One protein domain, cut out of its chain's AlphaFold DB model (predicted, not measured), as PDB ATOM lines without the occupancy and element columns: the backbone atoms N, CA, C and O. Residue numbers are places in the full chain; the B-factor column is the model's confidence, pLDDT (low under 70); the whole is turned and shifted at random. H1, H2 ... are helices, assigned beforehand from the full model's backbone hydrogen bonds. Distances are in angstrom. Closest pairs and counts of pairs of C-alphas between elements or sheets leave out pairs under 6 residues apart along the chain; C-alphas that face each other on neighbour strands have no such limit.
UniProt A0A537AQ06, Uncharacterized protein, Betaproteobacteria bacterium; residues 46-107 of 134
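What this domain is: This is residues 46 to 107 of the 134 residues of an uncharacterized protein of Betaproteobacteria bacterium (UniProt A0A537AQ06). Helices H2, H3 and H4 run roughly side by side as a triangle, with short H1 where H2 and H4 begin; residues 75 to 80, of which 75 belongs to H3, stick out. The 62 printed residues hold four named helices, H1 to H4 in order, and no named strand: all helix. The whole is compact, radius of gyration of the C-alphas 11.6 A, spanning 32 by 20 by 18 A.

How they stand to each other: H1, residues 46 to 49, touches H2, residues 51 to 60, only at the corner (C-alphas 47 and 54, the closest, 5.6 A). H1 touches residues 87 to 91 alone of H4, residues 85 to 101; the closest C-alphas, 46 and 87, are 4.8 A apart. H3, residues 65 to 75, and H4 form a helical hairpin, opposite ways at a shallow tilt of 31 degrees; H4 touches with residues 95 to 99 alone, closest C-alphas 70 and 95, 7.1 A. H2 and H3 are close but not clearly touching, C-alphas 60 and 66 being closest at 5.3 A. H2 and H4 are near each other. In H2, H3 and H4 every O i to N i+4 pair is within hydrogen-bond range; H1 is too short for one.

Where its parts are: H1 begins at C-alpha 46 (159.489, 171.337, 185.525). H2 is 14.1 A long, H3 15.5 A, H4 24.4 A, ending at C-alpha 101 (148.277, 159.594, 172.338).

The domain as a whole: The farthest C-alphas, of Ala 48 and Val 107, are 34.4 A apart. The printed part has no cut and no long link. Model pLDDT is under 70 at residues 77 to 79 and 104 to 107.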
ATOM      1  N   LEU A  46     160.799 171.437 184.895       91.00
ATOM      2  CA  LEU A  46     159.489 171.337 185.525       91.00
ATOM      3  C   LEU A  46     159.546 170.638 186.889       91.00
ATOM      4  O   LEU A  46     158.998 171.152 187.856       91.00
ATOM      5  N   GLU A  47     160.202 169.484 186.984       90.94
ATOM      6  CA  GLU A  47     160.276 168.714 188.229       90.94
ATOM      7  C   GLU A  47     161.065 169.449 189.324       90.94
ATOM      8  O   GLU A  47     160.699 169.389 190.497       90.94
ATOM      9  N   ALA A  48     162.111 170.182 188.940       91.50
ATOM     10  CA  ALA A  48     162.939 170.940 189.869       91.50
ATOM     11  C   ALA A  48     162.212 172.157 190.472       91.50
ATOM     12  O   ALA A  48     162.397 172.450 191.654       91.50
ATOM     13  N   PHE A  49     161.404 172.868 189.676       90.25
ATOM     14  CA  PHE A  49     160.773 174.130 190.091       90.25
ATOM     15  C   PHE A  49     159.279 174.009 190.428       90.25
ATOM     16  O   PHE A  49     158.768 174.817 191.203       90.25
ATOM     17  N   HIS A  50     158.587 173.007 189.883       91.38
ATOM     18  CA  HIS A  50     157.140 172.810 190.006       91.38
ATOM     19  C   HIS A  50     156.790 171.327 190.273       91.38
ATOM     20  O   HIS A  50     156.189 170.649 189.425       91.38
ATOM     21  N   PRO A  51     157.169 170.783 191.447       92.69
ATOM     22  CA  PRO A  51     156.955 169.371 191.782       92.69
ATOM     23  C   PRO A  51     155.469 168.997 191.929       92.69
ATOM     24  O   PRO A  51     155.079 167.848 191.743       92.69
ATOM     25  N   ASP A  52     154.621 169.967 192.249       92.25
ATOM     26  CA  ASP A  52     153.167 169.837 192.278       92.25
ATOM     27  C   ASP A  52     152.593 169.595 190.874       92.25
ATOM     28  O   ASP A  52     151.781 168.685 190.674       92.25
ATOM     29  N   ILE A  53     153.074 170.350 189.881       92.75
ATOM     30  CA  ILE A  53     152.683 170.180 188.480       92.75
ATOM     31  C   ILE A  53     153.168 168.825 187.957       92.75
ATOM     32  O   ILE A  53     152.395 168.118 187.309       92.75
ATOM     33  N   SER A  54     154.410 168.424 188.250       93.25
ATOM     34  CA  SER A  54     154.947 167.128 187.801       93.25
ATOM     35  C   SER A  54     154.179 165.943 188.403       93.25
ATOM     36  O   SER A  54     153.866 164.970 187.703       93.25
ATOM     37  N   GLN A  55     153.789 166.045 189.676       94.38
ATOM     38  CA  GLN A  55     152.956 165.051 190.340       94.38
ATOM     39  C   GLN A  55     151.563 164.971 189.705       94.38
ATOM     40  O   GLN A  55     151.090 163.872 189.404       94.38
ATOM     41  N   ALA A  56     150.918 166.111 189.447       94.06
ATOM     42  CA  ALA A  56     149.617 166.154 188.783       94.06
ATOM     43  C   ALA A  56     149.675 165.549 187.369       94.06
ATOM     44  O   ALA A  56     148.822 164.738 187.010       94.06
ATOM     45  N   VAL A  57     150.714 165.880 186.596       94.00
ATOM     46  CA  VAL A  57     150.971 165.316 185.261       94.00
ATOM     47  C   VAL A  57     151.115 163.799 185.326       94.00
ATOM     48  O   VAL A  57     150.525 163.101 184.507       94.00
ATOM     49  N   THR A  58     151.843 163.281 186.316       94.06
ATOM     50  CA  THR A  58     152.038 161.835 186.495       94.06
ATOM     51  C   THR A  58     150.730 161.125 186.842       94.06
ATOM     52  O   THR A  58     150.442 160.062 186.299       94.06
ATOM     53  N   LEU A  59     149.916 161.714 187.722       95.88
ATOM     54  CA  LEU A  59     148.632 161.142 188.140       95.88
ATOM     55  C   LEU A  59     147.578 161.165 187.029       95.88
ATOM     56  O   LEU A  59     146.767 160.248 186.935       95.88
ATOM     57  N   LEU A  60     147.578 162.209 186.202       93.94
ATOM     58  CA  LEU A  60     146.600 162.394 185.131       93.94
ATOM     59  C   LEU A  60     147.063 161.805 183.794       93.94
ATOM     60  O   LEU A  60     146.315 161.868 182.817       93.94
ATOM     61  N   TRP A  61     148.263 161.227 183.714       94.12
ATOM     62  CA  TRP A  61     148.803 160.759 182.443       94.12
ATOM     63  C   TRP A  61     147.909 159.693 181.799       94.12
ATOM     64  O   TRP A  61     147.616 158.655 182.391       94.12
ATOM     65  N   GLY A  62     147.479 159.944 180.560       88.31
ATOM     66  CA  GLY A  62     146.589 159.054 179.810       88.31
ATOM     67  C   GLY A  62     145.096 159.254 180.094       88.31
ATOM     68  O   GLY A  62     144.266 158.649 179.413       88.31
ATOM     69  N   HIS A  63     144.738 160.123 181.041       90.31
ATOM     70  CA  HIS A  63     143.357 160.490 181.336       90.31
ATOM     71  C   HIS A  63     142.910 161.707 180.503       90.31
ATOM     72  O   HIS A  63     143.676 162.657 180.324       90.31
ATOM     73  N   PRO A  64     141.664 161.744 179.993       86.75
ATOM     74  CA  PRO A  64     141.170 162.891 179.226       86.75
ATOM     75  C   PRO A  64     141.138 164.194 180.042       86.75
ATOM     76  O   PRO A  64     141.294 165.278 179.471       86.75
ATOM     77  N   GLU A  65     140.996 164.096 181.366       90.19
ATOM     78  CA  GLU A  65     141.043 165.204 182.326       90.19
ATOM     79  C   GLU A  65     142.384 165.950 182.300       90.19
ATOM     80  O   GLU A  65     142.432 167.134 182.625       90.19
ATOM     81  N   MET A  66     143.463 165.307 181.842       92.19
ATOM     82  CA  MET A  66     144.774 165.937 181.710       92.19
ATOM     83  C   MET A  66     144.755 167.142 180.763       92.19
ATOM     84  O   MET A  66     145.417 168.146 181.012       92.19
ATOM     85  N   ASN A  67     143.957 167.085 179.696       89.12
ATOM     86  CA  ASN A  67     143.843 168.218 178.779       89.12
ATOM     87  C   ASN A  67     143.156 169.416 179.453       89.12
ATOM     88  O   ASN A  67     143.584 170.548 179.263       89.12
ATOM     89  N   GLN A  68     142.140 169.162 180.286       89.31
ATOM     90  CA  GLN A  68     141.476 170.212 181.064       89.31
ATOM     91  C   GLN A  68     142.421 170.804 182.112       89.31
ATOM     92  O   GLN A  68     142.359 171.996 182.396       89.31
ATOM     93  N   TYR A  69     143.292 169.975 182.689       91.44
ATOM     94  CA  TYR A  69     144.331 170.438 183.598       91.44
ATOM     95  C   TYR A  69     145.293 171.407 182.899       91.44
ATOM     96  O   TYR A  69     145.510 172.500 183.412       91.44
ATOM     97  N   PHE A  70     145.791 171.069 181.704       90.69
ATOM     98  CA  PHE A  70     146.642 171.976 180.924       90.69
ATOM     99  C   PHE A  70     145.935 173.282 180.545       90.69
ATOM    100  O   PHE A  70     146.518 174.349 180.701       90.69
ATOM    101  N   GLU A  71     144.673 173.223 180.112       88.62
ATOM    102  CA  GLU A  71     143.890 174.427 179.801       88.62
ATOM    103  C   GLU A  71     143.751 175.346 181.020       88.62
ATOM    104  O   GLU A  71     143.956 176.552 180.909       88.62
ATOM    105  N   ARG A  72     143.455 174.785 182.200       89.56
ATOM    106  CA  ARG A  72     143.399 175.562 183.447       89.56
ATOM    107  C   ARG A  72     144.754 176.155 183.803       89.56
ATOM    108  O   ARG A  72     144.805 177.315 184.186       89.56
ATOM    109  N   LEU A  73     145.827 175.385 183.637       89.06
ATOM    110  CA  LEU A  73     147.187 175.824 183.933       89.06
ATOM    111  C   LEU A  73     147.618 177.017 183.062       89.06
ATOM    112  O   LEU A  73     148.358 177.868 183.535       89.06
ATOM    113  N   TRP A  74     147.155 177.101 181.811       87.31
ATOM    114  CA  TRP A  74     147.449 178.238 180.926       87.31
ATOM    115  C   TRP A  74     146.572 179.462 181.176       87.31
ATOM    116  O   TRP A  74     146.981 180.575 180.862       87.31
ATOM    117  N   LEU A  75     145.353 179.257 181.677       84.62
ATOM    118  CA  LEU A  75     144.401 180.336 181.955       84.62
ATOM    119  C   LEU A  75     144.608 180.973 183.333       84.62
ATOM    120  O   LEU A  75     144.100 182.069 183.572       84.62
ATOM    121  N   ASP A  76     145.304 180.293 184.244       77.50
ATOM    122  CA  ASP A  76     145.553 180.785 185.596       77.50
ATOM    123  C   ASP A  76     146.729 181.774 185.622       77.50
ATOM    124  O   ASP A  76     147.861 181.446 185.968       77.50
ATOM    125  N   ASP A  77     146.446 183.011 185.214       58.97
ATOM    126  CA  ASP A  77     147.434 184.072 184.974       58.97
ATOM    127  C   ASP A  77     147.836 184.851 186.248       58.97
ATOM    128  O   ASP A  77     148.306 185.986 186.180       58.97
ATOM    129  N   GLY A  78     147.624 184.297 187.451       59.84
ATOM    130  CA  GLY A  78     147.988 185.052 188.656       59.84
ATOM    131  C   GLY A  78     147.789 184.424 190.029       59.84
ATOM    132  O   GLY A  78     148.154 185.070 191.011       59.84
ATOM    133  N   SER A  79     147.231 183.214 190.150       67.19
ATOM    134  CA  SER A  79     147.073 182.592 191.474       67.19
ATOM    135  C   SER A  79     148.321 181.826 191.947       67.19
ATOM    136  O   SER A  79     148.511 181.641 193.152       67.19
ATOM    137  N   GLY A  80     149.193 181.425 191.014       71.94
ATOM    138  CA  GLY A  80     150.340 180.550 191.263       71.94
ATOM    139  C   GLY A  80     151.716 181.181 191.033       71.94
ATOM    140  O   GLY A  80     151.862 182.319 190.587       71.94
ATOM    141  N   THR A  81     152.753 180.401 191.345       79.94
ATOM    142  CA  THR A  81     154.155 180.735 191.066       79.94
ATOM    143  C   THR A  81     154.351 180.930 189.558       79.94
ATOM    144  O   THR A  81     153.948 180.048 188.794       79.94
ATOM    145  N   PRO A  82     154.978 182.030 189.098       85.06
ATOM    146  CA  PRO A  82     155.195 182.255 187.674       85.06
ATOM    147  C   PRO A  82     156.021 181.111 187.076       85.06
ATOM    148  O   PRO A  82     157.084 180.764 187.592       85.06
ATOM    149  N   ILE A  83     155.514 180.520 185.995       87.56
ATOM    150  CA  ILE A  83     156.158 179.395 185.317       87.56
ATOM    151  C   ILE A  83     157.269 179.941 184.420       87.56
ATOM    152  O   ILE A  83     157.023 180.777 183.547       87.56
ATOM    153  N   ALA A  84     158.495 179.462 184.626       88.62
ATOM    154  CA  ALA A  84     159.630 179.816 183.780       88.62
ATOM    155  C   ALA A  84     159.384 179.383 182.316       88.62
ATOM    156  O   ALA A  84     158.758 178.342 182.080       88.62
ATOM    157  N   PRO A  85     159.880 180.131 181.314       89.06
ATOM    158  CA  PRO A  85     159.632 179.813 179.907       89.06
ATOM    159  C   PRO A  85     160.157 178.423 179.514       89.06
ATOM    160  O   PRO A  85     159.544 177.740 178.691       89.06
ATOM    161  N   GLU A  86     161.235 177.956 180.143       91.25
ATOM    162  CA  GLU A  86     161.783 176.613 179.958       91.25
ATOM    163  C   GLU A  86     160.791 175.539 180.428       91.25
ATOM    164  O   GLU A  86     160.467 174.624 179.671       91.25
ATOM    165  N   ALA A  87     160.225 175.690 181.630       91.19
ATOM    166  CA  ALA A  87     159.211 174.778 182.162       91.19
ATOM    167  C   ALA A  87     157.920 174.804 181.323       91.19
ATOM    168  O   ALA A  87     157.311 173.764 181.071       91.19
ATOM    169  N   MET A  88     157.533 175.978 180.816       91.12
ATOM    170  CA  MET A  88     156.397 176.106 179.904       91.12
ATOM    171  C   MET A  88     156.626 175.335 178.596       91.12
ATOM    172  O   MET A  88     155.709 174.689 178.089       91.12
ATOM    173  N   SER A  89     157.847 175.350 178.055       93.12
ATOM    174  CA  SER A  89     158.181 174.596 176.841       93.12
ATOM    175  C   SER A  89     158.079 173.078 177.043       93.12
ATOM    176  O   SER A  89     157.540 172.379 176.180       93.12
ATOM    177  N   GLU A  90     158.493 172.571 178.211       93.31
ATOM    178  CA  GLU A  90     158.298 171.167 178.597       93.31
ATOM    179  C   GLU A  90     156.803 170.829 178.695       93.31
ATOM    180  O   GLU A  90     156.360 169.812 178.155       93.31
ATOM    181  N   LEU A  91     155.993 171.702 179.305       92.88
ATOM    182  CA  LEU A  91     154.538 171.520 179.401       92.88
ATOM    183  C   LEU A  91     153.856 171.491 178.035       92.88
ATOM    184  O   LEU A  91     153.010 170.632 177.791       92.88
ATOM    185  N   MET A  92     154.230 172.398 177.133       92.88
ATOM    186  CA  MET A  92     153.734 172.422 175.754       92.88
ATOM    187  C   MET A  92     154.048 171.113 175.028       92.88
ATOM    188  O   MET A  92     153.176 170.537 174.369       92.88
ATOM    189  N   LEU A  93     155.278 170.614 175.178       94.50
ATOM    190  CA  LEU A  93     155.695 169.344 174.599       94.50
ATOM    191  C   LEU A  93     154.864 168.187 175.164       94.50
ATOM    192  O   LEU A  93     154.283 167.424 174.390       94.50
ATOM    193  N   LEU A  94     154.742 168.085 176.488       93.25
ATOM    194  CA  LEU A  94     153.952 167.045 177.152       93.25
ATOM    195  C   LEU A  94     152.479 167.085 176.726       93.25
ATOM    196  O   LEU A  94     151.907 166.041 176.415       93.25
ATOM    197  N   ALA A  95     151.881 168.273 176.630       92.50
ATOM    198  CA  ALA A  95     150.512 168.445 176.155       92.50
ATOM    199  C   ALA A  95     150.345 167.978 174.700       92.50
ATOM    200  O   ALA A  95     149.361 167.312 174.370       92.50
ATOM    201  N   SER A  96     151.319 168.269 173.828       91.38
ATOM    202  CA  SER A  96     151.293 167.825 172.429       91.38
ATOM    203  C   SER A  96     151.363 166.299 172.305       91.38
ATOM    204  O   SER A  96     150.570 165.699 171.574       91.38
ATOM    205  N   VAL A  97     152.245 165.664 173.083       93.19
ATOM    206  CA  VAL A  97     152.402 164.206 173.136       93.19
ATOM    207  C   VAL A  97     151.133 163.563 173.686       93.19
ATOM    208  O   VAL A  97     150.617 162.616 173.092       93.19
ATOM    209  N   HIS A  98     150.580 164.102 174.773       92.00
ATOM    210  CA  HIS A  98     149.343 163.595 175.353       92.00
ATOM    211  C   HIS A  98     148.174 163.683 174.367       92.00
ATOM    212  O   HIS A  98     147.447 162.710 174.191       92.00
ATOM    213  N   ARG A  99     148.016 164.809 173.662       87.94
ATOM    214  CA  ARG A  99     146.952 164.988 172.662       87.94
ATOM    215  C   ARG A  99     147.083 164.022 171.487       87.94
ATOM    216  O   ARG A  99     146.071 163.601 170.931       87.94
ATOM    217  N   TRP A 100     148.311 163.689 171.106       88.25
ATOM    218  CA  TRP A 100     148.576 162.701 170.065       88.25
ATOM    219  C   TRP A 100     148.224 161.277 170.520       88.25
ATOM    220  O   TRP A 100     147.593 160.537 169.768       88.25
ATOM    221  N   LEU A 101     148.570 160.912 171.758       86.94
ATOM    222  CA  LEU A 101     148.277 159.594 172.338       86.94
ATOM    223  C   LEU A 101     146.797 159.414 172.708       86.94
ATOM    224  O   LEU A 101     146.244 158.325 172.563       86.94
ATOM    225  N   SER A 102     146.158 160.480 173.185       80.62
ATOM    226  CA  SER A 102     144.774 160.517 173.645       80.62
ATOM    227  C   SER A 102     144.024 161.614 172.886       80.62
ATOM    228  O   SER A 102     143.770 162.700 173.424       80.62
ATOM    229  N   PRO A 103     143.685 161.372 171.602       73.12
ATOM    230  CA  PRO A 103     142.885 162.314 170.841       73.12
ATOM    231  C   PRO A 103     141.557 162.482 171.570       73.12
ATOM    232  O   PRO A 103     140.822 161.510 171.763       73.12
ATOM    233  N   GLN A 104     141.280 163.714 172.004       66.88
ATOM    234  CA  GLN A 104     140.048 164.054 172.701       66.88
ATOM    235  C   GLN A 104     138.873 163.503 171.896       66.88
ATOM    236  O   GLN A 104     138.559 163.991 170.808       66.88
ATOM    237  N   ARG A 105     138.215 162.465 172.419       62.97
ATOM    238  CA  ARG A 105     136.888 162.125 171.926       62.97
ATOM    239  C   ARG A 105     136.024 163.306 172.335       62.97
ATOM    240  O   ARG A 105     135.968 163.565 173.538       62.97
ATOM    241  N   PRO A 106     135.409 164.041 171.390       60.91
ATOM    242  CA  PRO A 106     134.525 165.130 171.755       60.91
ATOM    243  C   PRO A 106     133.525 164.554 172.747       60.91
ATOM    244  O   PRO A 106     132.814 163.594 172.427       60.91
ATOM    245  N   VAL A 107     133.560 165.068 173.981       59.47
ATOM    246  CA  VAL A 107     132.567 164.726 174.992       59.47
ATOM    247  C   VAL A 107     131.258 165.061 174.310       59.47
ATOM    248  O   VAL A 107     131.028 166.221 173.970       59.47
TER     249      VAL A 107